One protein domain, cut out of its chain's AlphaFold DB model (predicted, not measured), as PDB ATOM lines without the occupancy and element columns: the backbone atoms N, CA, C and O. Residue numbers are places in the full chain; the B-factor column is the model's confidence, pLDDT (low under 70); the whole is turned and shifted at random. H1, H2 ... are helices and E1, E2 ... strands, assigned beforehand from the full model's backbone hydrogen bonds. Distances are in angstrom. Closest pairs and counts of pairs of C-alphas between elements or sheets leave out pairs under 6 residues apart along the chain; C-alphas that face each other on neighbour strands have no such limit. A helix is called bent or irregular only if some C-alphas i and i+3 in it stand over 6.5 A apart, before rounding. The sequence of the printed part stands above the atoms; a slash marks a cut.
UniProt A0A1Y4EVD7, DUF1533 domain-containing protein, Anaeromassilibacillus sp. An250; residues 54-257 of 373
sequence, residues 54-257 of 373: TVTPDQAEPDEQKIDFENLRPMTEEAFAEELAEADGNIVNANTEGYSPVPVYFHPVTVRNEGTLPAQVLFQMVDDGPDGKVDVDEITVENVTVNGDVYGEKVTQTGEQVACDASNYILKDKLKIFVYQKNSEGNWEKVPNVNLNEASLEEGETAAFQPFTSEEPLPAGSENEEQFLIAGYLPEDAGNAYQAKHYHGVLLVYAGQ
ATOM      1  N   THR A  54      90.999 -86.894  54.728       49.34
ATOM      2  CA  THR A  54      91.848 -87.065  53.553       49.34
ATOM      3  C   THR A  54      91.108 -86.540  52.333       49.34
ATOM      4  O   THR A  54      89.913 -86.792  52.170       49.34
ATOM      5  N   VAL A  55      91.835 -85.835  51.470       53.84
ATOM      6  CA  VAL A  55      91.341 -85.357  50.179       53.84
ATOM      7  C   VAL A  55      92.249 -85.893  49.089       53.84
ATOM      8  O   VAL A  55      93.465 -85.709  49.157       53.84
ATOM      9  N   THR A  56      91.658 -86.558  48.101       61.94
ATOM     10  CA  THR A  56      92.406 -87.183  47.010       61.94
ATOM     11  C   THR A  56      91.785 -86.796  45.668       61.94
ATOM     12  O   THR A  56      90.579 -86.980  45.495       61.94
ATOM     13  N   PRO A  57      92.570 -86.269  44.713       58.81
ATOM     14  CA  PRO A  57      92.144 -86.192  43.320       58.81
ATOM     15  C   PRO A  57      92.164 -87.601  42.711       58.81
ATOM     16  O   PRO A  57      93.209 -88.250  42.679       58.81
ATOM     17  N   ASP A  58      91.025 -88.096  42.228       58.56
ATOM     18  CA  ASP A  58      90.906 -89.512  41.824       58.56
ATOM     19  C   ASP A  58      91.605 -89.829  40.488       58.56
ATOM     20  O   ASP A  58      91.831 -90.995  40.163       58.56
ATOM     21  N   GLN A  59      91.940 -88.798  39.707       57.09
ATOM     22  CA  GLN A  59      92.564 -88.910  38.382       57.09
ATOM     23  C   GLN A  59      94.007 -88.385  38.328       57.09
ATOM     24  O   GLN A  59      94.566 -88.269  37.239       57.09
ATOM     25  N   ALA A  60      94.624 -88.075  39.471       52.00
ATOM     26  CA  ALA A  60      96.026 -87.673  39.485       52.00
ATOM     27  C   ALA A  60      96.968 -88.878  39.304       52.00
ATOM     28  O   ALA A  60      96.648 -90.009  39.685       52.00
ATOM     29  N   GLU A  61      98.144 -88.633  38.722       47.69
ATOM     30  CA  GLU A  61      99.207 -89.636  38.652       47.69
ATOM     31  C   GLU A  61      99.589 -90.107  40.073       47.69
ATOM     32  O   GLU A  61      99.533 -89.319  41.027       47.69
ATOM     33  N   PRO A  62      99.974 -91.386  40.262       38.16
ATOM     34  CA  PRO A  62     100.368 -91.890  41.571       38.16
ATOM     35  C   PRO A  62     101.512 -91.032  42.123       38.16
ATOM     36  O   PRO A  62     102.562 -90.950  41.493       38.16
ATOM     37  N   ASP A  63     101.302 -90.434  43.299       43.69
ATOM     38  CA  ASP A  63     102.222 -89.543  44.032       43.69
ATOM     39  C   ASP A  63     102.099 -88.025  43.746       43.69
ATOM     40  O   ASP A  63     102.806 -87.243  44.388       43.69
ATOM     41  N   GLU A  64     101.163 -87.573  42.900       49.28
ATOM     42  CA  GLU A  64     100.869 -86.143  42.693       49.28
ATOM     43  C   GLU A  64      99.491 -85.750  43.266       49.28
ATOM     44  O   GLU A  64      98.461 -86.284  42.879       49.28
ATOM     45  N   GLN A  65      99.439 -84.787  44.196       55.66
ATOM     46  CA  GLN A  65      98.184 -84.151  44.643       55.66
ATOM     47  C   GLN A  65      97.920 -82.876  43.830       55.66
ATOM     48  O   GLN A  65      97.783 -81.787  44.388       55.66
ATOM     49  N   LYS A  66      97.927 -82.994  42.499       63.78
ATOM     50  CA  LYS A  66      97.768 -81.863  41.578       63.78
ATOM     51  C   LYS A  66      96.510 -82.027  40.732       63.78
ATOM     52  O   LYS A  66      96.151 -83.137  40.352       63.78
ATOM     53  N   ILE A  67      95.850 -80.906  40.452       69.00
ATOM     54  CA  ILE A  67      94.697 -80.814  39.559       69.00
ATOM     55  C   ILE A  67      95.058 -79.827  38.448       69.00
ATOM     56  O   ILE A  67      95.262 -78.647  38.728       69.00
ATOM     57  N   ASP A  68      95.128 -80.302  37.203       73.31
ATOM     58  CA  ASP A  68      95.477 -79.482  36.038       73.31
ATOM     59  C   ASP A  68      94.294 -79.336  35.083       73.31
ATOM     60  O   ASP A  68      93.811 -80.304  34.495       73.31
ATOM     61  N   PHE A  69      93.830 -78.102  34.901       79.12
ATOM     62  CA  PHE A  69      92.815 -77.773  33.905       79.12
ATOM     63  C   PHE A  69      93.497 -77.348  32.606       79.12
ATOM     64  O   PHE A  69      94.024 -76.239  32.493       79.12
ATOM     65  N   GLU A  70      93.483 -78.227  31.607       74.25
ATOM     66  CA  GLU A  70      94.157 -77.987  30.333       74.25
ATOM     67  C   GLU A  70      93.185 -77.584  29.224       74.25
ATOM     68  O   GLU A  70      92.068 -78.087  29.121       74.25
ATOM     69  N   ASN A  71      93.644 -76.685  28.344       72.31
ATOM     70  CA  ASN A  71      92.952 -76.293  27.112       72.31
ATOM     71  C   ASN A  71      91.487 -75.846  27.326       72.31
ATOM     72  O   ASN A  71      90.612 -76.138  26.503       72.31
ATOM     73  N   LEU A  72      91.236 -75.124  28.428       80.44
ATOM     74  CA  LEU A  72      89.938 -74.528  28.740       80.44
ATOM     75  C   LEU A  72      89.466 -73.599  27.616       80.44
ATOM     76  O   LEU A  72      90.277 -72.943  26.956       80.44
ATOM     77  N   ARG A  73      88.145 -73.512  27.397       77.69
ATOM     78  CA  ARG A  73      87.585 -72.711  26.301       77.69
ATOM     79  C   ARG A  73      86.402 -71.856  26.713       77.69
ATOM     80  O   ARG A  73      85.541 -72.362  27.426       77.69
ATOM     81  N   PRO A  74      86.329 -70.625  26.179       84.44
ATOM     82  CA  PRO A  74      85.129 -69.807  26.236       84.44
ATOM     83  C   PRO A  74      83.931 -70.545  25.627       84.44
ATOM     84  O   PRO A  74      83.983 -70.947  24.461       84.44
ATOM     85  N   MET A  75      82.859 -70.712  26.397       86.88
ATOM     86  CA  MET A  75      81.586 -71.286  25.937       86.88
ATOM     87  C   MET A  75      80.426 -70.823  26.827       86.88
ATOM     88  O   MET A  75      80.648 -70.197  27.861       86.88
ATOM     89  N   THR A  76      79.180 -71.112  26.448       92.44
ATOM     90  CA  THR A  76      78.031 -70.887  27.340       92.44
ATOM     91  C   THR A  76      78.019 -71.927  28.460       92.44
ATOM     92  O   THR A  76      78.534 -73.033  28.294       92.44
ATOM     93  N   GLU A  77      77.402 -71.606  29.596       91.25
ATOM     94  CA  GLU A  77      77.252 -72.574  30.691       91.25
ATOM     95  C   GLU A  77      76.448 -73.816  30.282       91.25
ATOM     96  O   GLU A  77      76.758 -74.917  30.725       91.25
ATOM     97  N   GLU A  78      75.448 -73.658  29.407       93.19
ATOM     98  CA  GLU A  78      74.671 -74.783  28.871       93.19
ATOM     99  C   GLU A  78      75.569 -75.758  28.098       93.19
ATOM    100  O   GLU A  78      75.536 -76.958  28.359       93.19
ATOM    101  N   ALA A  79      76.426 -75.249  27.206       90.62
ATOM    102  CA  ALA A  79      77.368 -76.083  26.461       90.62
ATOM    103  C   ALA A  79      78.426 -76.709  27.383       90.62
ATOM    104  O   ALA A  79      78.796 -77.863  27.202       90.62
ATOM    105  N   PHE A  80      78.879 -75.971  28.400       92.50
ATOM    106  CA  PHE A  80      79.808 -76.489  29.402       92.50
ATOM    107  C   PHE A  80      79.218 -77.665  30.184       92.50
ATOM    108  O   PHE A  80      79.899 -78.666  30.392       92.50
ATOM    109  N   ALA A  81      77.948 -77.580  30.583       92.06
ATOM    110  CA  ALA A  81      77.264 -78.682  31.254       92.06
ATOM    111  C   ALA A  81      77.138 -79.925  30.352       92.06
ATOM    112  O   ALA A  81      77.246 -81.045  30.847       92.06
ATOM    113  N   GLU A  82      76.964 -79.748  29.039       92.62
ATOM    114  CA  GLU A  82      76.938 -80.852  28.066       92.62
ATOM    115  C   GLU A  82      78.308 -81.528  27.866       92.62
ATOM    116  O   GLU A  82      78.359 -82.674  27.415       92.62
ATOM    117  N   GLU A  83      79.416 -80.866  28.222       91.25
ATOM    118  CA  GLU A  83      80.753 -81.471  28.178       91.25
ATOM    119  C   GLU A  83      80.980 -82.501  29.291       91.25
ATOM    120  O   GLU A  83      81.889 -83.324  29.163       91.25
ATOM    121  N   LEU A  84      80.188 -82.473  30.368       92.88
ATOM    122  CA  LEU A  84      80.304 -83.430  31.463       92.88
ATOM    123  C   LEU A  84      79.758 -84.796  31.038       92.88
ATOM    124  O   LEU A  84      78.547 -85.000  30.937       92.88
ATOM    125  N   ALA A  85      80.656 -85.757  30.841       90.44
ATOM    126  CA  ALA A  85      80.307 -87.138  30.549       90.44
ATOM    127  C   ALA A  85      81.018 -88.110  31.498       90.44
ATOM    128  O   ALA A  85      82.070 -87.818  32.066       90.44
ATOM    129  N   GLU A  86      80.439 -89.299  31.646       88.25
ATOM    130  CA  GLU A  86      81.039 -90.405  32.388       88.25
ATOM    131  C   GLU A  86      81.207 -91.606  31.452       88.25
ATOM    132  O   GLU A  86      80.246 -92.072  30.832       88.25
ATOM    133  N   ALA A  87      82.437 -92.101  31.329       83.69
ATOM    134  CA  ALA A  87      82.777 -93.261  30.513       83.69
ATOM    135  C   ALA A  87      83.636 -94.230  31.328       83.69
ATOM    136  O   ALA A  87      84.670 -93.853  31.874       83.69
ATOM    137  N   ASP A  88      83.198 -95.488  31.423       82.44
ATOM    138  CA  ASP A  88      83.874 -96.535  32.203       82.44
ATOM    139  C   ASP A  88      84.156 -96.134  33.670       82.44
ATOM    140  O   ASP A  88      85.168 -96.529  34.247       82.44
ATOM    141  N   GLY A  89      83.256 -95.346  34.272       77.75
ATOM    142  CA  GLY A  89      83.385 -94.835  35.644       77.75
ATOM    143  C   GLY A  89      84.346 -93.653  35.801       77.75
ATOM    144  O   GLY A  89      84.619 -93.245  36.925       77.75
ATOM    145  N   ASN A  90      84.865 -93.110  34.696       83.12
ATOM    146  CA  ASN A  90      85.732 -91.936  34.686       83.12
ATOM    147  C   ASN A  90      84.983 -90.720  34.159       83.12
ATOM    148  O   ASN A  90      84.243 -90.815  33.178       83.12
ATOM    149  N   ILE A  91      85.250 -89.570  34.770       88.00
ATOM    150  CA  ILE A  91      84.820 -88.281  34.238       88.00
ATOM    151  C   ILE A  91      85.648 -87.980  32.993       88.00
ATOM    152  O   ILE A  91      86.877 -88.074  33.020       88.00
ATOM    153  N   VAL A  92      84.960 -87.681  31.894       86.31
ATOM    154  CA  VAL A  92      85.550 -87.391  30.587       86.31
ATOM    155  C   VAL A  92      84.801 -86.249  29.916       86.31
ATOM    156  O   VAL A  92      83.648 -85.962  30.239       86.31
ATOM    157  N   ASN A  93      85.445 -85.630  28.934       83.81
ATOM    158  CA  ASN A  93      84.807 -84.622  28.102       83.81
ATOM    159  C   ASN A  93      84.026 -85.261  26.959       83.81
ATOM    160  O   ASN A  93      84.546 -86.124  26.245       83.81
ATOM    161  N   ALA A  94      82.774 -84.836  26.788       84.69
ATOM    162  CA  ALA A  94      81.913 -85.323  25.718       84.69
ATOM    163  C   ALA A  94      82.503 -85.002  24.336       84.69
ATOM    164  O   ALA A  94      82.435 -85.834  23.422       84.69
ATOM    165  N   ASN A  95      83.124 -83.827  24.180       77.31
ATOM    166  CA  ASN A  95      83.733 -83.409  22.928       77.31
ATOM    167  C   ASN A  95      85.260 -83.539  22.939       77.31
ATOM    168  O   ASN A  95      85.992 -82.753  23.539       77.31
ATOM    169  N   THR A  96      85.753 -84.512  22.178       72.38
ATOM    170  CA  THR A  96      87.190 -84.787  22.036       72.38
ATOM    171  C   THR A  96      87.724 -84.511  20.626       72.38
ATOM    172  O   THR A  96      88.930 -84.601  20.388       72.38
ATOM    173  N   GLU A  97      86.862 -84.150  19.665       67.94
ATOM    174  CA  GLU A  97      87.239 -84.062  18.250       67.94
ATOM    175  C   GLU A  97      87.952 -82.750  17.892       67.94
ATOM    176  O   GLU A  97      87.442 -81.655  18.099       67.94
ATOM    177  N   GLY A  98      89.116 -82.863  17.241       61.38
ATOM    178  CA  GLY A  98      89.831 -81.719  16.659       61.38
ATOM    179  C   GLY A  98      90.799 -81.003  17.603       61.38
ATOM    180  O   GLY A  98      91.322 -79.950  17.234       61.38
ATOM    181  N   TYR A  99      91.076 -81.577  18.777       63.22
ATOM    182  CA  TYR A  99      91.846 -80.936  19.841       63.22
ATOM    183  C   TYR A  99      93.044 -81.776  20.293       63.22
ATOM    184  O   TYR A  99      92.968 -82.999  20.367       63.22
ATOM    185  N   SER A 100      94.167 -81.108  20.562       59.09
ATOM    186  CA  SER A 100      95.393 -81.715  21.085       59.09
ATOM    187  C   SER A 100      96.144 -80.661  21.909       59.09
ATOM    188  O   SER A 100      96.601 -79.693  21.297       59.09
ATOM    189  N   PRO A 101      96.261 -80.818  23.242       67.25
ATOM    190  CA  PRO A 101      95.617 -81.852  24.060       67.25
ATOM    191  C   PRO A 101      94.084 -81.694  24.103       67.25
ATOM    192  O   PRO A 101      93.533 -80.657  23.712       67.25
ATOM    193  N   VAL A 102      93.383 -82.747  24.522       70.81
ATOM    194  CA  VAL A 102      91.932 -82.697  24.772       70.81
ATOM    195  C   VAL A 102      91.687 -81.784  25.983       70.81
ATOM    196  O   VAL A 102      92.470 -81.857  26.927       70.81
ATOM    197  N   PRO A 103      90.671 -80.901  25.965       77.69
ATOM    198  CA  PRO A 103      90.332 -80.100  27.137       77.69
ATOM    199  C   PRO A 103      90.043 -80.954  28.361       77.69
ATOM    200  O   PRO A 103      89.488 -82.037  28.213       77.69
ATOM    201  N   VAL A 104      90.363 -80.436  29.545       82.12
ATOM    202  CA  VAL A 104      90.008 -81.047  30.829       82.12
ATOM    203  C   VAL A 104      89.229 -80.024  31.645       82.12
ATOM    204  O   VAL A 104      89.797 -79.070  32.175       82.12
ATOM    205  N   TYR A 105      87.907 -80.203  31.700       87.44
ATOM    206  CA  TYR A 105      86.989 -79.260  32.355       87.44
ATOM    207  C   TYR A 105      86.617 -79.644  33.788       87.44
ATOM    208  O   TYR A 105      86.267 -78.761  34.566       87.44
ATOM    209  N   PHE A 106      86.678 -80.931  34.135       89.81
ATOM    210  CA  PHE A 106      86.138 -81.477  35.380       89.81
ATOM    211  C   PHE A 106      87.147 -82.415  36.026       89.81
ATOM    212  O   PHE A 106      87.652 -83.316  35.360       89.81
ATOM    213  N   HIS A 107      87.379 -82.238  37.323       84.50
ATOM    214  CA  HIS A 107      88.247 -83.104  38.111       84.50
ATOM    215  C   HIS A 107      87.509 -83.674  39.321       84.50
ATOM    216  O   HIS A 107      87.002 -82.893  40.133       84.50
ATOM    217  N   PRO A 108      87.438 -85.009  39.464       87.75
ATOM    218  CA  PRO A 108      86.871 -85.638  40.646       87.75
ATOM    219  C   PRO A 108      87.793 -85.487  41.860       87.75
ATOM    220  O   PRO A 108      88.992 -85.769  41.797       87.75
ATOM    221  N   VAL A 109      87.206 -85.070  42.979       83.75
ATOM    222  CA  VAL A 109      87.859 -84.927  44.282       83.75
ATOM    223  C   VAL A 109      87.054 -85.700  45.316       83.75
ATOM    224  O   VAL A 109      85.877 -85.410  45.537       83.75
ATOM    225  N   THR A 110      87.701 -86.659  45.972       84.31
ATOM    226  CA  THR A 110      87.091 -87.457  47.037       84.31
ATOM    227  C   THR A 110      87.510 -86.930  48.402       84.31
ATOM    228  O   THR A 110      88.705 -86.810  48.687       84.31
ATOM    229  N   VAL A 111      86.527 -86.652  49.261       79.31
ATOM    230  CA  VAL A 111      86.725 -86.303  50.674       79.31
ATOM    231  C   VAL A 111      86.342 -87.497  51.534       79.31
ATOM    232  O   VAL A 111      85.220 -87.990  51.443       79.31
ATOM    233  N   ARG A 112      87.253 -87.944  52.401       79.31
ATOM    234  CA  ARG A 112      87.060 -89.106  53.281       79.31
ATOM    235  C   ARG A 112      87.317 -88.745  54.738       79.31
ATOM    236  O   ARG A 112      88.320 -88.098  55.030       79.31
ATOM    237  N   ASN A 113      86.468 -89.227  55.650       77.81
ATOM    238  CA  ASN A 113      86.672 -89.086  57.096       77.81
ATOM    239  C   ASN A 113      87.227 -90.364  57.731       77.81
ATOM    240  O   ASN A 113      86.489 -91.218  58.206       77.81
ATOM    241  N   GLU A 114      88.549 -90.486  57.809       71.94
ATOM    242  CA  GLU A 114      89.226 -91.602  58.489       71.94
ATOM    243  C   GLU A 114      89.223 -91.477  60.024       71.94
ATOM    244  O   GLU A 114      89.730 -92.348  60.742       71.94
ATOM    245  N   GLY A 115      88.655 -90.385  60.539       66.94
ATOM    246  CA  GLY A 115      88.530 -90.105  61.955       66.94
ATOM    247  C   GLY A 115      87.485 -90.968  62.660       66.94
ATOM    248  O   GLY A 115      86.795 -91.808  62.089       66.94
ATOM    249  N   THR A 116      87.361 -90.739  63.963       69.56
ATOM    250  CA  THR A 116      86.339 -91.342  64.824       69.56
ATOM    251  C   THR A 116      85.281 -90.336  65.280       69.56
ATOM    252  O   THR A 116      84.399 -90.701  66.058       69.56
ATOM    253  N   LEU A 117      85.354 -89.088  64.798       73.75
ATOM    254  CA  LEU A 117      84.370 -88.033  65.036       73.75
ATOM    255  C   LEU A 117      83.786 -87.525  63.711       73.75
ATOM    256  O   LEU A 117      84.513 -87.468  62.718       73.75
ATOM    257  N   PRO A 118      82.487 -87.181  63.682       78.69
ATOM    258  CA  PRO A 118      81.888 -86.532  62.526       78.69
ATOM    259  C   PRO A 118      82.536 -85.165  62.285       78.69
ATOM    260  O   PRO A 118      82.996 -84.517  63.231       78.69
ATOM    261  N   ALA A 119      82.562 -84.746  61.023       75.69
ATOM    262  CA  ALA A 119      83.266 -83.549  60.591       75.69
ATOM    263  C   ALA A 119      82.359 -82.608  59.795       75.69
ATOM    264  O   ALA A 119      81.651 -83.034  58.885       75.69
ATOM    265  N   GLN A 120      82.437 -81.318  60.097       82.12
ATOM    266  CA  GLN A 120      82.049 -80.276  59.151       82.12
ATOM    267  C   GLN A 120      83.168 -80.118  58.124       82.12
ATOM    268  O   GLN A 120      84.335 -80.297  58.477       82.12
ATOM    269  N   VAL A 121      82.843 -79.766  56.882       80.19
ATOM    270  CA  VAL A 121      83.838 -79.605  55.811       80.19
ATOM    271  C   VAL A 121      83.518 -78.368  54.989       80.19
ATOM    272  O   VAL A 121      82.364 -78.163  54.618       80.19
ATOM    273  N   LEU A 122      84.540 -77.573  54.681       77.56
ATOM    274  CA  LEU A 122      84.438 -76.361  53.872       77.56
ATOM    275  C   LEU A 122      85.519 -76.343  52.790       77.56
ATOM    276  O   LEU A 122      86.687 -76.609  53.065       77.56
ATOM    277  N   PHE A 123      85.116 -75.992  51.576       80.06
ATOM    278  CA  PHE A 123      85.959 -75.871  50.398       80.06
ATOM    279  C   PHE A 123      86.157 -74.393  50.083       80.06
ATOM    280  O   PHE A 123      85.180 -73.638  50.033       80.06
ATOM    281  N   GLN A 124      87.399 -73.999  49.819       74.06
ATOM    282  CA  GLN A 124      87.755 -72.669  49.326       74.06
ATOM    283  C   GLN A 124      88.934 -72.753  48.367       74.06
ATOM    284  O   GLN A 124      89.776 -73.639  48.489       74.06
ATOM    285  N   MET A 125      89.011 -71.812  47.431       75.44
ATOM    286  CA  MET A 125      90.196 -71.635  46.600       75.44
ATOM    287  C   MET A 125      91.006 -70.452  47.122       75.44
ATOM    288  O   MET A 125      90.460 -69.373  47.341       75.44
ATOM    289  N   VAL A 126      92.311 -70.643  47.283       65.00
ATOM    290  CA  VAL A 126      93.249 -69.553  47.564       65.00
ATOM    291  C   VAL A 126      94.069 -69.286  46.317       65.00
ATOM    292  O   VAL A 126      94.697 -70.193  45.782       65.00
ATOM    293  N   ASP A 127      94.054 -68.038  45.860       67.00
ATOM    294  CA  ASP A 127      94.902 -67.551  44.776       67.00
ATOM    295  C   ASP A 127      96.385 -67.592  45.191       67.00
ATOM    296  O   ASP A 127      96.773 -66.954  46.172       67.00
ATOM    297  N   ASP A 128      97.202 -68.331  44.439       61.41
ATOM    298  CA  ASP A 128      98.642 -68.501  44.692       61.41
ATOM    299  C   ASP A 128      99.508 -67.498  43.895       61.41
ATOM    300  O   ASP A 128     100.723 -67.390  44.073       61.41
ATOM    301  N   GLY A 129      98.874 -66.695  43.037       58.28
ATOM    302  CA  GLY A 129      99.514 -65.646  42.256       58.28
ATOM    303  C   GLY A 129     100.431 -66.142  41.122       58.28
ATOM    304  O   GLY A 129     100.545 -67.338  40.845       58.28
ATOM    305  N   PRO A 130     101.097 -65.202  40.421       59.50
ATOM    306  CA  PRO A 130     101.978 -65.516  39.290       59.50
ATOM    307  C   PRO A 130     103.249 -66.278  39.699       59.50
ATOM    308  O   PRO A 130     103.704 -67.138  38.951       59.50
ATOM    309  N   ASP A 131     103.777 -65.992  40.895       55.53
ATOM    310  CA  ASP A 131     104.988 -66.587  41.472       55.53
ATOM    311  C   ASP A 131     104.617 -67.426  42.705       55.53
ATOM    312  O   ASP A 131     104.936 -67.010  43.824       55.53
ATOM    313  N   GLY A 132     103.924 -68.559  42.527       51.19
ATOM    314  CA  GLY A 132     103.571 -69.468  43.630       51.19
ATOM    315  C   GLY A 132     104.762 -69.660  44.582       51.19
ATOM    316  O   GLY A 132     105.796 -70.221  44.214       51.19
ATOM    317  N   LYS A 133     104.708 -69.062  45.774       44.31
ATOM    318  CA  LYS A 133     105.847 -68.994  46.715       44.31
ATOM    319  C   LYS A 133     105.845 -70.281  47.549       44.31
ATOM    320  O   LYS A 133     104.789 -70.666  48.016       44.31
ATOM    321  N   VAL A 134     106.916 -70.996  47.899       37.28
ATOM    322  CA  VAL A 134     108.387 -70.901  47.881       37.28
ATOM    323  C   VAL A 134     108.844 -72.362  47.666       37.28
ATOM    324  O   VAL A 134     108.294 -73.223  48.338       37.28
ATOM    325  N   ASP A 135     109.823 -72.648  46.801       38.75
ATOM    326  CA  ASP A 135     110.365 -74.000  46.470       38.75
ATOM    327  C   ASP A 135     109.818 -74.713  45.215       38.75
ATOM    328  O   ASP A 135     109.925 -75.935  45.103       38.75
ATOM    329  N   VAL A 136     109.326 -73.984  44.210       39.31
ATOM    330  CA  VAL A 136     109.130 -74.557  42.865       39.31
ATOM    331  C   VAL A 136     109.988 -73.780  41.870       39.31
ATOM    332  O   VAL A 136     109.893 -72.557  41.784       39.31
ATOM    333  N   ASP A 137     110.893 -74.480  41.182       36.78
ATOM    334  CA  ASP A 137     111.699 -73.916  40.098       36.78
ATOM    335  C   ASP A 137     110.751 -73.308  39.043       36.78
ATOM    336  O   ASP A 137     109.854 -74.001  38.579       36.78
ATOM    337  N   GLU A 138     110.924 -72.018  38.729       42.38
ATOM    338  CA  GLU A 138     110.302 -71.236  37.638       42.38
ATOM    339  C   GLU A 138     109.079 -71.886  36.942       42.38
ATOM    340  O   GLU A 138     109.227 -72.737  36.062       42.38
ATOM    341  N   ILE A 139     107.856 -71.446  37.285       49.97
ATOM    342  CA  ILE A 139     106.639 -71.922  36.610       49.97
ATOM    343  C   ILE A 139     106.626 -71.388  35.173       49.97
ATOM    344  O   ILE A 139     106.513 -70.182  34.925       49.97
ATOM    345  N   THR A 140     106.729 -72.308  34.217       43.56
ATOM    346  CA  THR A 140     106.700 -72.020  32.785       43.56
ATOM    347  C   THR A 140     105.482 -72.647  32.121       43.56
ATOM    348  O   THR A 140     105.012 -73.712  32.515       43.56
ATOM    349  N   VAL A 141     104.954 -71.968  31.106       48.25
ATOM    350  CA  VAL A 141     103.690 -72.303  30.444       48.25
ATOM    351  C   VAL A 141     103.858 -72.362  28.934       48.25
ATOM    352  O   VAL A 141     104.630 -71.592  28.371       48.25
ATOM    353  N   GLU A 142     103.151 -73.258  28.245       46.59
ATOM    354  CA  GLU A 142     103.255 -73.346  26.785       46.59
ATOM    355  C   GLU A 142     102.598 -72.144  26.085       46.59
ATOM    356  O   GLU A 142     101.396 -71.896  26.176       46.59
ATOM    357  N   ASN A 143     103.411 -71.414  25.330       39.00
ATOM    358  CA  ASN A 143     103.037 -70.302  24.483       39.00
ATOM    359  C   ASN A 143     102.133 -70.770  23.346       39.00
ATOM    360  O   ASN A 143     102.347 -71.809  22.703       39.00
ATOM    361  N   VAL A 144     101.186 -69.906  23.007       43.44
ATOM    362  CA  VAL A 144     100.330 -70.071  21.843       43.44
ATOM    363  C   VAL A 144     100.525 -68.868  20.944       43.44
ATOM    364  O   VAL A 144     100.072 -67.765  21.241       43.44
ATOM    365  N   THR A 145     101.205 -69.073  19.817       36.53
ATOM    366  CA  THR A 145     101.364 -68.019  18.813       36.53
ATOM    367  C   THR A 145     100.291 -68.141  17.737       36.53
ATOM    368  O   THR A 145     100.023 -69.207  17.176       36.53
ATOM    369  N   VAL A 146      99.666 -67.007  17.422       37.69
ATOM    370  CA  VAL A 146      98.822 -66.866  16.237       37.69
ATOM    371  C   VAL A 146      99.758 -66.665  15.047       37.69
ATOM    372  O   VAL A 146     100.433 -65.640  14.962       37.69
ATOM    373  N   ASN A 147      99.829 -67.636  14.134       38.50
ATOM    374  CA  ASN A 147     100.632 -67.499  12.917       38.50
ATOM    375  C   ASN A 147     100.064 -66.364  12.049       38.50
ATOM    376  O   ASN A 147      99.020 -66.501  11.414       38.50
ATOM    377  N   GLY A 148     100.755 -65.224  12.049       36.12
ATOM    378  CA  GLY A 148     100.243 -63.934  11.587       36.12
ATOM    379  C   GLY A 148     100.087 -63.717  10.079       36.12
ATOM    380  O   GLY A 148      99.741 -62.605   9.702       36.12
ATOM    381  N   ASP A 149     100.296 -64.710   9.208       37.38
ATOM    382  CA  ASP A 149     100.466 -64.432   7.768       37.38
ATOM    383  C   ASP A 149      99.544 -65.191   6.797       37.38
ATOM    384  O   ASP A 149      99.748 -65.115   5.583       37.38
ATOM    385  N   VAL A 150      98.483 -65.869   7.255       34.00
ATOM    386  CA  VAL A 150      97.501 -66.465   6.326       34.00
ATOM    387  C   VAL A 150      96.069 -66.262   6.818       34.00
ATOM    388  O   VAL A 150      95.686 -66.691   7.900       34.00
ATOM    389  N   TYR A 151      95.260 -65.588   5.995       31.00
ATOM    390  CA  TYR A 151      93.825 -65.407   6.212       31.00
ATOM    391  C   TYR A 151      93.124 -66.776   6.181       31.00
ATOM    392  O   TYR A 151      92.902 -67.336   5.109       31.00
ATOM    393  N   GLY A 152      92.778 -67.286   7.365       37.75
ATOM    394  CA  GLY A 152      92.042 -68.535   7.566       37.75
ATOM    395  C   GLY A 152      92.927 -69.722   7.960       37.75
ATOM    396  O   GLY A 152      93.451 -70.396   7.087       37.75
ATOM    397  N   GLU A 153      93.027 -69.973   9.271       37.25
ATOM    398  CA  GLU A 153      93.114 -71.276   9.974       37.25
ATOM    399  C   GLU A 153      94.130 -71.339  11.132       37.25
ATOM    400  O   GLU A 153      95.264 -70.889  11.031       37.25
ATOM    401  N   LYS A 154      93.650 -72.009  12.194       35.25
ATOM    402  CA  LYS A 154      94.321 -72.740  13.283       35.25
ATOM    403  C   LYS A 154      95.371 -72.012  14.126       35.25
ATOM    404  O   LYS A 154      96.519 -71.817  13.747       35.25
ATOM    405  N   VAL A 155      94.958 -71.772  15.369       39.41
ATOM    406  CA  VAL A 155      95.826 -71.633  16.537       39.41
ATOM    407  C   VAL A 155      96.735 -72.865  16.627       39.41
ATOM    408  O   VAL A 155      96.242 -73.992  16.667       39.41
ATOM    409  N   THR A 156      98.046 -72.655  16.678       38.12
ATOM    410  CA  THR A 156      99.034 -73.710  16.940       38.12
ATOM    411  C   THR A 156      99.695 -73.448  18.287       38.12
ATOM    412  O   THR A 156     100.307 -72.399  18.469       38.12
ATOM    413  N   GLN A 157      99.582 -74.398  19.221       41.72
ATOM    414  CA  GLN A 157     100.435 -74.440  20.411       41.72
ATOM    415  C   GLN A 157     101.857 -74.737  19.927       41.72
ATOM    416  O   GLN A 157     102.085 -75.745  19.254       41.72
ATOM    417  N   THR A 158     102.797 -73.820  20.155       44.81
ATOM    418  CA  THR A 158     104.167 -73.960  19.635       44.81
ATOM    419  C   THR A 158     105.072 -74.772  20.556       44.81
ATOM    420  O   THR A 158     106.196 -75.077  20.158       44.81
ATOM    421  N   GLY A 159     104.594 -75.123  21.758       46.06
ATOM    422  CA  GLY A 159     105.376 -75.799  22.799       46.06
ATOM    423  C   GLY A 159     106.523 -74.942  23.352       46.06
ATOM    424  O   GLY A 159     107.415 -75.452  24.022       46.06
ATOM    425  N   GLU A 160     106.557 -73.645  23.027       51.25
ATOM    426  CA  GLU A 160     107.551 -72.706  23.547       51.25
ATOM    427  C   GLU A 160     107.150 -72.315  24.966       51.25
ATOM    428  O   GLU A 160     106.039 -71.866  25.165       51.25
ATOM    429  N   GLN A 161     108.017 -72.472  25.957       56.16
ATOM    430  CA  GLN A 161     107.686 -72.136  27.340       56.16
ATOM    431  C   GLN A 161     107.864 -70.630  27.621       56.16
ATOM    432  O   GLN A 161     108.914 -70.063  27.314       56.16
ATOM    433  N   VAL A 162     106.856 -69.977  28.207       56.72
ATOM    434  CA  VAL A 162     106.878 -68.579  28.682       56.72
ATOM    435  C   VAL A 162     106.810 -68.570  30.204       56.72
ATOM    436  O   VAL A 162     106.178 -69.436  30.797       56.72
ATOM    437  N   ALA A 163     107.437 -67.590  30.849       61.59
ATOM    438  CA  ALA A 163     107.301 -67.401  32.289       61.59
ATOM    439  C   ALA A 163     105.874 -66.956  32.665       61.59
ATOM    440  O   ALA A 163     105.254 -66.131  31.974       61.59
ATOM    441  N   CYS A 164     105.368 -67.479  33.783       62.12
ATOM    442  CA  CYS A 164     104.125 -67.022  34.394       62.12
ATOM    443  C   CYS A 164     104.342 -65.686  35.128       62.12
ATOM    444  O   CYS A 164     104.548 -65.643  36.332       62.12
ATOM    445  N   ASP A 165     104.320 -64.573  34.394       69.00
ATOM    446  CA  ASP A 165     104.361 -63.228  34.976       69.00
ATOM    447  C   ASP A 165     102.954 -62.623  35.142       69.00
ATOM    448  O   ASP A 165     101.951 -63.162  34.669       69.00
ATOM    449  N   ALA A 166     102.867 -61.447  35.772       69.44
ATOM    450  CA  ALA A 166     101.605 -60.727  35.964       69.44
ATOM    451  C   ALA A 166     100.843 -60.409  34.655       69.44
ATOM    452  O   ALA A 166      99.647 -60.139  34.698       69.44
ATOM    453  N   SER A 167     101.500 -60.425  33.488       71.06
ATOM    454  CA  SER A 167     100.853 -60.198  32.184       71.06
ATOM    455  C   SER A 167     100.250 -61.473  31.576       71.06
ATOM    456  O   SER A 167      99.388 -61.401  30.689       71.06
ATOM    457  N   ASN A 168     100.684 -62.643  32.052       69.56
ATOM    458  CA  ASN A 168     100.132 -63.951  31.706       69.56
ATOM    459  C   ASN A 168      99.175 -64.493  32.781       69.56
ATOM    460  O   ASN A 168      98.278 -65.273  32.456       69.56
ATOM    461  N   TYR A 169      99.297 -64.010  34.018       73.06
ATOM    462  CA  TYR A 169      98.427 -64.307  35.154       73.06
ATOM    463  C   TYR A 169      97.152 -63.454  35.159       73.06
ATOM    464  O   TYR A 169      96.952 -62.600  36.019       73.06
ATOM    465  N   ILE A 170      96.300 -63.623  34.151       78.50
ATOM    466  CA  ILE A 170      95.057 -62.837  34.042       78.50
ATOM    467  C   ILE A 170      93.802 -63.705  33.986       78.50
ATOM    468  O   ILE A 170      92.702 -63.165  33.994       78.50
ATOM    469  N   LEU A 171      93.919 -65.044  33.965       82.56
ATOM    470  CA  LEU A 171      92.725 -65.902  33.991       82.56
ATOM    471  C   LEU A 171      91.903 -65.720  35.263       82.56
ATOM    472  O   LEU A 171      90.691 -65.904  35.201       82.56
ATOM    473  N   LYS A 172      92.533 -65.316  36.372       83.50
ATOM    474  CA  LYS A 172      91.870 -64.977  37.639       83.50
ATOM    475  C   LYS A 172      90.597 -64.146  37.441       83.50
ATOM    476  O   LYS A 172      89.588 -64.431  38.072       83.50
ATOM    477  N   ASP A 173      90.624 -63.167  36.542       86.69
ATOM    478  CA  ASP A 173      89.535 -62.198  36.384       86.69
ATOM    479  C   ASP A 173      88.312 -62.760  35.636       86.69
ATOM    480  O   ASP A 173      87.267 -62.112  35.569       86.69
ATOM    481  N   LYS A 174      88.439 -63.933  35.001       89.31
ATOM    482  CA  LYS A 174      87.397 -64.507  34.130       89.31
ATOM    483  C   LYS A 174      87.093 -65.975  34.371       89.31
ATOM    484  O   LYS A 174      85.996 -66.415  34.044       89.31
ATOM    485  N   LEU A 175      88.042 -66.738  34.896       91.50
ATOM    486  CA  LEU A 175      87.856 -68.142  35.226       91.50
ATOM    487  C   LEU A 175      86.812 -68.259  36.332       91.50
ATOM    488  O   LEU A 175      86.987 -67.672  37.395       91.50
ATOM    489  N   LYS A 176      85.762 -69.044  36.119       94.88
ATOM    490  CA  LYS A 176      84.884 -69.490  37.202       94.88
ATOM    491  C   LYS A 176      85.293 -70.894  37.633       94.88
ATOM    492  O   LYS A 176      85.654 -71.720  36.792       94.88
ATOM    493  N   ILE A 177      85.238 -71.159  38.934       94.25
ATOM    494  CA  ILE A 177      85.567 -72.465  39.514       94.25
ATOM    495  C   ILE A 177      84.315 -73.004  40.197       94.25
ATOM    496  O   ILE A 177      83.988 -72.628  41.321       94.25
ATOM    497  N   PHE A 178      83.592 -73.870  39.498       96.44
ATOM    498  CA  PHE A 178      82.342 -74.438  39.986       96.44
ATOM    499  C   PHE A 178      82.567 -75.735  40.760       96.44
ATOM    500  O   PHE A 178      83.550 -76.448  40.546       96.44
ATOM    501  N   VAL A 179      81.599 -76.063  41.614       95.62
ATOM    502  CA  VAL A 179      81.513 -77.353  42.304       95.62
ATOM    503  C   VAL A 179      80.288 -78.107  41.801       95.62
ATOM    504  O   VAL A 179      79.217 -77.517  41.650       95.62
ATOM    505  N   TYR A 180      80.434 -79.406  41.548       96.88
ATOM    506  CA  TYR A 180      79.320 -80.314  41.277       96.88
ATOM    507  C   TYR A 180      79.241 -81.386  42.359       96.88
ATOM    508  O   TYR A 180      80.265 -81.884  42.832       96.88
ATOM    509  N   GLN A 181      78.015 -81.771  42.699       95.12
ATOM    510  CA  GLN A 181      77.713 -82.864  43.622       95.12
ATOM    511  C   GLN A 181      76.684 -83.807  42.997       95.12
ATOM    512  O   GLN A 181      75.934 -83.409  42.101       95.12
ATOM    513  N   LYS A 182      76.636 -85.062  43.451       93.00
ATOM    514  CA  LYS A 182      75.597 -85.998  43.012       93.00
ATOM    515  C   LYS A 182      74.273 -85.679  43.702       93.00
ATOM    516  O   LYS A 182      74.214 -85.520  44.917       93.00
ATOM    517  N   ASN A 183      73.195 -85.618  42.929       91.25
ATOM    518  CA  ASN A 183      71.846 -85.517  43.476       91.25
ATOM    519  C   ASN A 183      71.322 -86.889  43.945       91.25
ATOM    520  O   ASN A 183      71.983 -87.919  43.802       91.25
ATOM    521  N   SER A 184      70.092 -86.932  44.470       88.69
ATOM    522  CA  SER A 184      69.478 -88.174  44.976       88.69
ATOM    523  C   SER A 184      69.295 -89.273  43.921       88.69
ATOM    524  O   SER A 184      69.052 -90.427  44.274       88.69
ATOM    525  N   GLU A 185      69.363 -88.928  42.634       90.12
ATOM    526  CA  GLU A 185      69.283 -89.869  41.512       90.12
ATOM    527  C   GLU A 185      70.670 -90.351  41.051       90.12
ATOM    528  O   GLU A 185      70.759 -91.223  40.187       90.12
ATOM    529  N   GLY A 186      71.745 -89.822  41.645       88.25
ATOM    530  CA  GLY A 186      73.133 -90.145  41.318       88.25
ATOM    531  C   GLY A 186      73.714 -89.339  40.154       88.25
ATOM    532  O   GLY A 186      74.826 -89.640  39.723       88.25
ATOM    533  N   ASN A 187      72.992 -88.332  39.653       91.31
ATOM    534  CA  ASN A 187      73.453 -87.471  38.563       91.31
ATOM    535  C   ASN A 187      74.249 -86.285  39.110       91.31
ATOM    536  O   ASN A 187      73.880 -85.719  40.139       91.31
ATOM    537  N   TRP A 188      75.304 -85.885  38.400       94.69
ATOM    538  CA  TRP A 188      76.064 -84.679  38.720       94.69
ATOM    539  C   TRP A 188      75.241 -83.420  38.460       94.69
ATOM    540  O   TRP A 188      74.694 -83.236  37.373       94.69
ATOM    541  N   GLU A 189      75.196 -82.537  39.449       95.62
ATOM    542  CA  GLU A 189      74.500 -81.259  39.376       95.62
ATOM    543  C   GLU A 189      75.405 -80.142  39.897       95.62
ATOM    544  O   GLU A 189      76.091 -80.304  40.912       95.62
ATOM    545  N   LYS A 190      75.422 -79.010  39.183       96.62
ATOM    546  CA  LYS A 190      76.179 -77.822  39.585       96.62
ATOM    547  C   LYS A 190      75.589 -77.275  40.882       96.62
ATOM    548  O   LYS A 190      74.385 -77.031  40.952       96.62
ATOM    549  N   VAL A 191      76.431 -77.022  41.879       96.31
ATOM    550  CA  VAL A 191      76.002 -76.355  43.109       96.31
ATOM    551  C   VAL A 191      75.630 -74.902  42.773       96.31
ATOM    552  O   VAL A 191      76.449 -74.175  42.205       96.31
ATOM    553  N   PRO A 192      74.395 -74.457  43.068       94.31
ATOM    554  CA  PRO A 192      73.958 -73.108  42.730       94.31
ATOM    555  C   PRO A 192      74.706 -72.057  43.557       94.31
ATOM    556  O   PRO A 192      74.970 -72.265  44.738       94.31
ATOM    557  N   ASN A 193      74.976 -70.901  42.943       94.31
ATOM    558  CA  ASN A 193      75.574 -69.722  43.586       94.31
ATOM    559  C   ASN A 193      76.959 -69.956  44.219       94.31
ATOM    560  O   ASN A 193      77.367 -69.216  45.112       94.31
ATOM    561  N   VAL A 194      77.692 -70.978  43.775       95.25
ATOM    562  CA  VAL A 194      79.056 -71.258  44.231       95.25
ATOM    563  C   VAL A 194      80.020 -71.071  43.070       95.25
ATOM    564  O   VAL A 194      79.942 -71.784  42.068       95.25
ATOM    565  N   ASN A 195      80.964 -70.153  43.246       95.88
ATOM    566  CA  ASN A 195      82.121 -69.973  42.382       95.88
ATOM    567  C   ASN A 195      83.338 -69.763  43.281       95.88
ATOM    568  O   ASN A 195      83.514 -68.687  43.839       95.88
ATOM    569  N   LEU A 196      84.183 -70.786  43.422       88.31
ATOM    570  CA  LEU A 196      85.315 -70.763  44.351       88.31
ATOM    571  C   LEU A 196      86.377 -69.715  43.984       88.31
ATOM    572  O   LEU A 196      87.215 -69.405  44.822       88.31
ATOM    573  N   ASN A 197      86.363 -69.159  42.767       89.62
ATOM    574  CA  ASN A 197      87.239 -68.046  42.421       89.62
ATOM    575  C   ASN A 197      86.614 -66.711  42.850       89.62
ATOM    576  O   ASN A 197      85.789 -66.138  42.139       89.62
ATOM    577  N   GLU A 198      87.076 -66.187  43.984       86.88
ATOM    578  CA  GLU A 198      86.615 -64.918  44.560       86.88
ATOM    579  C   GLU A 198      86.687 -63.732  43.581       86.88
ATOM    580  O   GLU A 198      85.830 -62.852  43.590       86.88
ATOM    581  N   ALA A 199      87.678 -63.713  42.688       85.94
ATOM    582  CA  ALA A 199      87.898 -62.586  41.784       85.94
ATOM    583  C   ALA A 199      86.903 -62.503  40.619       85.94
ATOM    584  O   ALA A 199      86.833 -61.470  39.952       85.94
ATOM    585  N   SER A 200      86.154 -63.577  40.362       89.94
ATOM    586  CA  SER A 200      85.164 -63.656  39.285       89.94
ATOM    587  C   SER A 200      83.740 -63.867  39.806       89.94
ATOM    588  O   SER A 200      82.873 -64.295  39.041       89.94
ATOM    589  N   LEU A 201      83.497 -63.572  41.090       92.44
ATOM    590  CA  LEU A 201      82.169 -63.654  41.693       92.44
ATOM    591  C   LEU A 201      81.171 -62.718  41.007       92.44
ATOM    592  O   LEU A 201      81.446 -61.543  40.749       92.44
ATOM    593  N   GLU A 202      79.974 -63.243  40.786       90.81
ATOM    594  CA  GLU A 202      78.796 -62.474  40.400       90.81
ATOM    595  C   GLU A 202      77.866 -62.224  41.595       90.81
ATOM    596  O   GLU A 202      78.002 -62.807  42.673       90.81
ATOM    597  N   GLU A 203      76.904 -61.314  41.418       89.19
ATOM    598  CA  GLU A 203      75.948 -60.959  42.466       89.19
ATOM    599  C   GLU A 203      75.194 -62.200  42.974       89.19
ATOM    600  O   GLU A 203      74.493 -62.877  42.222       89.19
ATOM    601  N   GLY A 204      75.322 -62.472  44.274       88.25
ATOM    602  CA  GLY A 204      74.691 -63.613  44.936       88.25
ATOM    603  C   GLY A 204      75.536 -64.887  44.972       88.25
ATOM    604  O   GLY A 204      75.106 -65.843  45.617       88.25
ATOM    605  N   GLU A 205      76.714 -64.912  44.340       91.31
ATOM    606  CA  GLU A 205      77.665 -66.024  44.448       91.31
ATOM    607  C   GLU A 205      78.520 -65.939  45.729       91.31
ATOM    608  O   GLU A 205      78.732 -64.867  46.298       91.31
ATOM    609  N   THR A 206      79.044 -67.086  46.171       91.75
ATOM    610  CA  THR A 206      80.036 -67.195  47.252       91.75
ATOM    611  C   THR A 206      81.275 -67.972  46.798       91.75
ATOM    612  O   THR A 206      81.171 -68.941  46.040       91.75
ATOM    613  N   ALA A 207      82.444 -67.574  47.312       89.31
ATOM    614  CA  ALA A 207      83.735 -68.229  47.073       89.31
ATOM    615  C   ALA A 207      84.020 -69.420  47.999       89.31
ATOM    616  O   ALA A 207      85.125 -69.962  48.015       89.31
ATOM    617  N   ALA A 208      83.025 -69.839  48.779       85.88
ATOM    618  CA  ALA A 208      83.151 -70.943  49.712       85.88
ATOM    619  C   ALA A 208      81.980 -71.915  49.574       85.88
ATOM    620  O   ALA A 208      80.830 -71.505  49.406       85.88
ATOM    621  N   PHE A 209      82.268 -73.207  49.690       89.31
ATOM    622  CA  PHE A 209      81.255 -74.256  49.634       89.31
ATOM    623  C   PHE A 209      81.339 -75.159  50.858       89.31
ATOM    624  O   PHE A 209      82.374 -75.772  51.112       89.31
ATOM    625  N   GLN A 210      80.246 -75.243  51.616       88.75
ATOM    626  CA  GLN A 210      80.152 -76.068  52.816       88.75
ATOM    627  C   GLN A 210      79.183 -77.237  52.582       88.75
ATOM    628  O   GLN A 210      77.991 -77.095  52.859       88.75
ATOM    629  N   PRO A 211      79.657 -78.388  52.071       90.00
ATOM    630  CA  PRO A 211      78.801 -79.558  51.869       90.00
ATOM    631  C   PRO A 211      78.373 -80.223  53.181       90.00
ATOM    632  O   PRO A 211      77.336 -80.875  53.217       90.00
ATOM    633  N   PHE A 212      79.166 -80.071  54.247       85.94
ATOM    634  CA  PHE A 212      78.928 -80.723  55.534       85.94
ATOM    635  C   PHE A 212      78.936 -79.697  56.669       85.94
ATOM    636  O   PHE A 212      79.931 -78.994  56.888       85.94
ATOM    637  N   THR A 213      77.826 -79.621  57.401       85.56
ATOM    638  CA  THR A 213      77.586 -78.657  58.489       85.56
ATOM    639  C   THR A 213      77.537 -79.359  59.843       85.56
ATOM    640  O   THR A 213      77.653 -80.578  59.927       85.56
ATOM    641  N   SER A 214      77.387 -78.611  60.935       82.44
ATOM    642  CA  SER A 214      77.201 -79.193  62.270       82.44
ATOM    643  C   SER A 214      75.883 -79.963  62.381       82.44
ATOM    644  O   SER A 214      75.810 -80.946  63.117       82.44
ATOM    645  N   GLU A 215      74.862 -79.544  61.630       86.38
ATOM    646  CA  GLU A 215      73.555 -80.203  61.565       86.38
ATOM    647  C   GLU A 215      73.594 -81.461  60.685       86.38
ATOM    648  O   GLU A 215      72.996 -82.480  61.035       86.38
ATOM    649  N   GLU A 216      74.344 -81.407  59.580       89.56
ATOM    650  CA  GLU A 216      74.515 -82.500  58.616       89.56
ATOM    651  C   GLU A 216      76.013 -82.764  58.345       89.56
ATOM    652  O   GLU A 216      76.541 -82.388  57.294       89.56
ATOM    653  N   PRO A 217      76.739 -83.375  59.302       88.88
ATOM    654  CA  PRO A 217      78.180 -83.569  59.177       88.88
ATOM    655  C   PRO A 217      78.540 -84.823  58.383       88.88
ATOM    656  O   PRO A 217      77.795 -85.807  58.368       88.88
ATOM    657  N   LEU A 218      79.753 -84.841  57.827       85.12
ATOM    658  CA  LEU A 218      80.354 -86.039  57.250       85.12
ATOM    659  C   LEU A 218      80.575 -87.073  58.370       85.12
ATOM    660  O   LEU A 218      81.335 -86.792  59.311       85.12
ATOM    661  N   PRO A 219      79.941 -88.259  58.315       88.06
ATOM    662  CA  PRO A 219      80.068 -89.251  59.376       88.06
ATOM    663  C   PRO A 219      81.508 -89.744  59.552       88.06
ATOM    664  O   PRO A 219      82.317 -89.707  58.630       88.06
ATOM    665  N   ALA A 220      81.826 -90.214  60.756       82.12
ATOM    666  CA  ALA A 220      83.134 -90.776  61.076       82.12
ATOM    667  C   ALA A 220      83.306 -92.195  60.530       82.12
ATOM    668  O   ALA A 220      82.386 -93.004  60.649       82.12
ATOM    669  N   GLY A 221      84.511 -92.528  60.074       72.00
ATOM    670  CA  GLY A 221      84.895 -93.873  59.647       72.00
ATOM    671  C   GLY A 221      85.328 -93.880  58.189       72.00
ATOM    672  O   GLY A 221      84.701 -93.232  57.355       72.00
ATOM    673  N   SER A 222      86.394 -94.619  57.877       71.75
ATOM    674  CA  SER A 222      87.057 -94.582  56.569       71.75
ATOM    675  C   SER A 222      86.197 -95.074  55.402       71.75
ATOM    676  O   SER A 222      86.588 -94.902  54.250       71.75
ATOM    677  N   GLU A 223      85.046 -95.684  55.677       81.12
ATOM    678  CA  GLU A 223      84.007 -96.012  54.704       81.12
ATOM    679  C   GLU A 223      83.130 -94.819  54.290       81.12
ATOM    680  O   GLU A 223      82.395 -94.932  53.313       81.12
ATOM    681  N   ASN A 224      83.188 -93.705  55.024       81.75
ATOM    682  CA  ASN A 224      82.412 -92.501  54.752       81.75
ATOM    683  C   ASN A 224      83.251 -91.559  53.894       81.75
ATOM    684  O   ASN A 224      84.161 -90.870  54.373       81.75
ATOM    685  N   GLU A 225      82.938 -91.575  52.608       86.31
ATOM    686  CA  GLU A 225      83.521 -90.707  51.602       86.31
ATOM    687  C   GLU A 225      82.424 -90.092  50.741       86.31
ATOM    688  O   GLU A 225      81.387 -90.716  50.514       86.31
ATOM    689  N   GLU A 226      82.681 -88.884  50.257       89.25
ATOM    690  CA  GLU A 226      81.828 -88.192  49.299       89.25
ATOM    691  C   GLU A 226      82.697 -87.649  48.166       89.25
ATOM    692  O   GLU A 226      83.812 -87.163  48.395       89.25
ATOM    693  N   GLN A 227      82.187 -87.744  46.940       91.44
ATOM    694  CA  GLN A 227      82.893 -87.321  45.738       91.44
ATOM    695  C   GLN A 227      82.260 -86.048  45.179       91.44
ATOM    696  O   GLN A 227      81.047 -85.972  44.983       91.44
ATOM    697  N   PHE A 228      83.103 -85.079  44.847       92.62
ATOM    698  CA  PHE A 228      82.729 -83.815  44.217       92.62
ATOM    699  C   PHE A 228      83.462 -83.666  42.884       92.62
ATOM    700  O   PHE A 228      84.518 -84.269  42.697       92.62
ATOM    701  N   LEU A 229      82.948 -82.835  41.974       93.75
ATOM    702  CA  LEU A 229      83.740 -82.365  40.829       93.75
ATOM    703  C   LEU A 229      84.105 -80.901  41.016       93.75
ATOM    704  O   LEU A 229      83.231 -80.071  41.269       93.75
ATOM    705  N   ILE A 230      85.382 -80.592  40.821       92.62
ATOM    706  CA  ILE A 230      85.867 -79.222  40.673       92.62
ATOM    707  C   ILE A 230      85.957 -78.932  39.181       92.62
ATOM    708  O   ILE A 230      86.572 -79.696  38.434       92.62
ATOM    709  N   ALA A 231      85.312 -77.855  38.743       94.06
ATOM    710  CA  ALA A 231      85.126 -77.575  37.330       94.06
ATOM    711  C   ALA A 231      85.640 -76.181  36.952       94.06
ATOM    712  O   ALA A 231      85.211 -75.182  37.528       94.06
ATOM    713  N   GLY A 232      86.538 -76.114  35.968       91.62
ATOM    714  CA  GLY A 232      87.093 -74.866  35.445       91.62
ATOM    715  C   GLY A 232      86.295 -74.380  34.241       91.62
ATOM    716  O   GLY A 232      86.334 -75.003  33.179       91.62
ATOM    717  N   TYR A 233      85.587 -73.262  34.386       92.75
ATOM    718  CA  TYR A 233      84.729 -72.696  33.346       92.75
ATOM    719  C   TYR A 233      85.253 -71.345  32.853       92.75
ATOM    720  O   TYR A 233      85.553 -70.451  33.645       92.75
ATOM    721  N   LEU A 234      85.321 -71.178  31.529       89.00
ATOM    722  CA  LEU A 234      85.577 -69.889  30.896       89.00
ATOM    723  C   LEU A 234      84.304 -69.386  30.203       89.00
ATOM    724  O   LEU A 234      83.828 -70.041  29.270       89.00
ATOM    725  N   PRO A 235      83.780 -68.215  30.605       88.44
ATOM    726  CA  PRO A 235      82.657 -67.585  29.928       88.44
ATOM    727  C   PRO A 235      82.949 -67.293  28.455       88.44
ATOM    728  O   PRO A 235      84.078 -66.962  28.087       88.44
ATOM    729  N   GLU A 236      81.918 -67.368  27.608       85.75
ATOM    730  CA  GLU A 236      82.021 -67.105  26.162       85.75
ATOM    731  C   GLU A 236      82.610 -65.723  25.828       85.75
ATOM    732  O   GLU A 236      83.238 -65.542  24.782       85.75
ATOM    733  N   ASP A 237      82.456 -64.759  26.739       84.44
ATOM    734  CA  ASP A 237      82.913 -63.382  26.579       84.44
ATOM    735  C   ASP A 237      84.406 -63.170  26.885       84.44
ATOM    736  O   ASP A 237      84.933 -62.095  26.590       84.44
ATOM    737  N   ALA A 238      85.115 -64.176  27.418       80.50
ATOM    738  CA  ALA A 238      86.557 -64.091  27.644       80.50
ATOM    739  C   ALA A 238      87.303 -63.850  26.313       80.50
ATOM    740  O   ALA A 238      88.184 -62.991  26.208       80.50
ATOM    741  N   GLY A 239      86.907 -64.552  25.248       66.94
ATOM    742  CA  GLY A 239      87.504 -64.399  23.920       66.94
ATOM    743  C   GLY A 239      89.017 -64.678  23.879       66.94
ATOM    744  O   GLY A 239      89.582 -65.348  24.740       66.94
ATOM    745  N   ASN A 240      89.703 -64.159  22.855       66.94
ATOM    746  CA  ASN A 240      91.121 -64.470  22.603       66.94
ATOM    747  C   ASN A 240      92.105 -63.795  23.576       66.94
ATOM    748  O   ASN A 240      93.283 -64.137  23.569       66.94
ATOM    749  N   ALA A 241      91.663 -62.829  24.390       67.88
ATOM    750  CA  ALA A 241      92.544 -62.109  25.317       67.88
ATOM    751  C   ALA A 241      93.115 -63.020  26.419       67.88
ATOM    752  O   ALA A 241      94.209 -62.770  26.923       67.88
ATOM    753  N   TYR A 242      92.389 -64.093  26.739       72.38
ATOM    754  CA  TYR A 242      92.736 -65.068  27.771       72.38
ATOM    755  C   TYR A 242      93.381 -66.340  27.205       72.38
ATOM    756  O   TYR A 242      93.624 -67.306  27.925       72.38
ATOM    757  N   GLN A 243      93.685 -66.351  25.905       67.00
ATOM    758  CA  GLN A 243      94.403 -67.449  25.279       67.00
ATOM    759  C   GLN A 243      95.847 -67.514  25.799       67.00
ATOM    760  O   GLN A 243      96.545 -66.502  25.790       67.00
ATOM    761  N   ALA A 244      96.290 -68.710  26.211       65.62
ATOM    762  CA  ALA A 244      97.605 -68.936  26.830       65.62
ATOM    763  C   ALA A 244      97.851 -68.077  28.083       65.62
ATOM    764  O   ALA A 244      98.957 -67.599  28.327       65.62
ATOM    765  N   LYS A 245      96.779 -67.812  28.832       74.56
ATOM    766  CA  LYS A 245      96.825 -67.161  30.139       74.56
ATOM    767  C   LYS A 245      96.595 -68.198  31.222       74.56
ATOM    768  O   LYS A 245      96.089 -69.281  30.938       74.56
ATOM    769  N   HIS A 246      96.988 -67.864  32.445       69.81
ATOM    770  CA  HIS A 246      97.082 -68.823  33.541       69.81
ATOM    771  C   HIS A 246      96.475 -68.272  34.825       69.81
ATOM    772  O   HIS A 246      96.350 -67.057  35.010       69.81
ATOM    773  N   TYR A 247      96.052 -69.204  35.668       76.88
ATOM    774  CA  TYR A 247      95.585 -69.007  37.030       76.88
ATOM    775  C   TYR A 247      96.165 -70.150  37.857       76.88
ATOM    776  O   TYR A 247      96.166 -71.291  37.392       76.88
ATOM    777  N   HIS A 248      96.642 -69.845  39.057       68.94
ATOM    778  CA  HIS A 248      97.196 -70.811  39.991       68.94
ATOM    779  C   HIS A 248      96.472 -70.619  41.312       68.94
ATOM    780  O   HIS A 248      96.382 -69.508  41.833       68.94
ATOM    781  N   GLY A 249      95.941 -71.709  41.841       63.53
ATOM    782  CA  GLY A 249      95.238 -71.676  43.103       63.53
ATOM    783  C   GLY A 249      95.379 -72.991  43.840       63.53
ATOM    784  O   GLY A 249      95.655 -74.036  43.247       63.53
ATOM    785  N   VAL A 250      95.184 -72.915  45.148       64.19
ATOM    786  CA  VAL A 250      95.180 -74.058  46.049       64.19
ATOM    787  C   VAL A 250      93.756 -74.280  46.532       64.19
ATOM    788  O   VAL A 250      93.171 -73.411  47.181       64.19
ATOM    789  N   LEU A 251      93.202 -75.458  46.240       68.88
ATOM    790  CA  LEU A 251      91.945 -75.891  46.838       68.88
ATOM    791  C   LEU A 251      92.209 -76.289  48.293       68.88
ATOM    792  O   LEU A 251      92.798 -77.336  48.564       68.88
ATOM    793  N   LEU A 252      91.763 -75.458  49.226       65.50
ATOM    794  CA  LEU A 252      91.787 -75.763  50.647       65.50
ATOM    795  C   LEU A 252      90.488 -76.453  51.046       65.50
ATOM    796  O   LEU A 252      89.390 -75.940  50.824       65.50
ATOM    797  N   VAL A 253      90.637 -77.618  51.671       69.50
ATOM    798  CA  VAL A 253      89.542 -78.344  52.306       69.50
ATOM    799  C   VAL A 253      89.776 -78.312  53.803       69.50
ATOM    800  O   VAL A 253      90.639 -78.999  54.350       69.50
ATOM    801  N   TYR A 254      89.002 -77.475  54.468       65.88
ATOM    802  CA  TYR A 254      88.977 -77.382  55.909       65.88
ATOM    803  C   TYR A 254      88.060 -78.506  56.427       65.88
ATOM    804  O   TYR A 254      86.942 -78.639  55.931       65.88
ATOM    805  N   ALA A 255      88.467 -79.259  57.459       66.81
ATOM    806  CA  ALA A 255      87.554 -80.078  58.267       66.81
ATOM    807  C   ALA A 255      87.597 -79.887  59.799       66.81
ATOM    808  O   ALA A 255      88.681 -79.857  60.387       66.81
ATOM    809  N   GLY A 256      86.419 -79.792  60.428       65.31
ATOM    810  CA  GLY A 256      86.241 -79.369  61.821       65.31
ATOM    811  C   GLY A 256      85.255 -80.173  62.634       65.31
ATOM    812  O   GLY A 256      84.415 -80.884  62.092       65.31
ATOM    813  N   GLN A 257      85.328 -80.030  63.956       66.69
ATOM    814  CA  GLN A 257      84.379 -80.672  64.862       66.69
ATOM    815  C   GLN A 257      82.994 -80.010  64.797       66.69
ATOM    816  O   GLN A 257      82.842 -78.851  64.419       66.69
TER     817      GLN A 257
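Overview. This is residues 54 to 257 of the 373 residues of the protein "DUF1533 domain-containing protein" of Anaeromassilibacillus sp. An250 (UniProt A0A1Y4EVD7). Picture a small, loose sandwich: a strongly twisted sheet of five strands, E1, E4, E11, E8 and E9, with a smaller sheet of three, E10, E5 and E12, partly face to face with it, E12 coming near E1 and E10 near E8. At one end of the large sheet sit H1, which only grazes it, and the small hairpin of E2 and E3, while the bent hairpin of E6 and E7 reaches away from both sheets to a tip, residues 148 to 153, that stands free. The printed part has 204 residues, with two named helices and twelve named strands in the order E1 H1 E2 E3 E4 E5 E6 E7 E8 E9 E10 E11 H2 E12; the class is mostly strand, though under half of the residues are in named elements. Both sheets are antiparallel, in the orders E1 E4 E11 E8 E9 and E10 E5 E12. The whole is compact, with a radius of gyration of the C-alphas of 18.3 A, and elongated, spanning 64 by 40 by 39 A.

Arrangement. Begin with E11, residues 225 to 235, an inner strand of the large sheet. On E4, residues 106 to 113, you find N 109 and O 228 of E11 within hydrogen-bond range at 2.8 A. The other neighbour of E4 is the edge strand E1, residues 54 to 57, with N 56 and O 110 within hydrogen-bond range at 3.0 A. E11's other neighbour is E8, residues 176 to 182, with N 178 and O 231 at 2.9 A. The pairing of E8 is staggered: residues 176 to 180 pair with E11, and residues 180 to 182 with the edge strand E9, residues 188 to 190, where N 181 and O 189 are 3.0 A apart; E8 and E9 are a hairpin. Now look at the other sheet, where E5, residues 120 to 127, is the inner strand. E12, residues 249 to 256, pairs with it through N 124 and O 252 at 3.0 A, and E10, residues 208 to 212, through N 123 and O 209 at 2.8 A. The closest C-alphas of E1 and E12 are those of Val 55 and Val 253, 7.5 A apart; for E8 and E10 they are Val 179 and Phe 209, 8.0 A. H1, residues 77 to 82, only grazes the large sheet with residues 77 to 81; its closest C-alpha to E11 is that of Phe 80, 7.4 A from Tyr 233. Just before H1, residues 74 to 75 pair, parallel, with residues 234 to 235 of E11. The hairpin of E2, residues 84 to 87, and E3, residues 90 to 93, has N 87 and O 90 at 2.9 A; the closest C-alphas of E3 and E4 are Ile 91 and Phe 106, 7.0 A. The hairpin of E6, residues 140 to 145, and E7, residues 156 to 163, has N 143 and O 160 at 2.7 A, and E7 bends by 67 degrees at residue 159; both strands are apart from the strands of the two larger sheets. H2, residues 236 to 242, is not on either of those sheets and is irregular, with C-alphas 237 and 240 9.2 A apart. In H1 every O i to N i+4 pair is within hydrogen-bond range; in H2 it is 0 of 3, and 0 of 4 for O i to N i+3.

Along the chain. Find C-alpha 54 at (91.848, -87.065, 53.553), where E1 begins. Find C-alpha 225 at (83.521, -90.707, 51.602); from there E11 runs 31.7 A to C-alpha 235 at (82.657, -67.585, 29.928), and H2 follows at once. E5 measures 23.1 A, E4 23.0 A, E12 22.1 A, E8 19.8 A, E7 18.5 A and E6 15.5 A. E12 ends at C-alpha 256, (86.241, -79.369, 61.821).

Size, cuts and confidence. The two C-alphas farthest apart are those of Thr 116 and Asp 149, 64.6 A. The printed part has no cut. The long links are E1 to H1, E3 to E4, E5 to E6, E7 to E8, E9 to E10 and E10 to E11. Mean pLDDT of the printed part is 73.6; 79 residues are under 70, among them residues 54 to 67, 126 to 166 and 248 to 257.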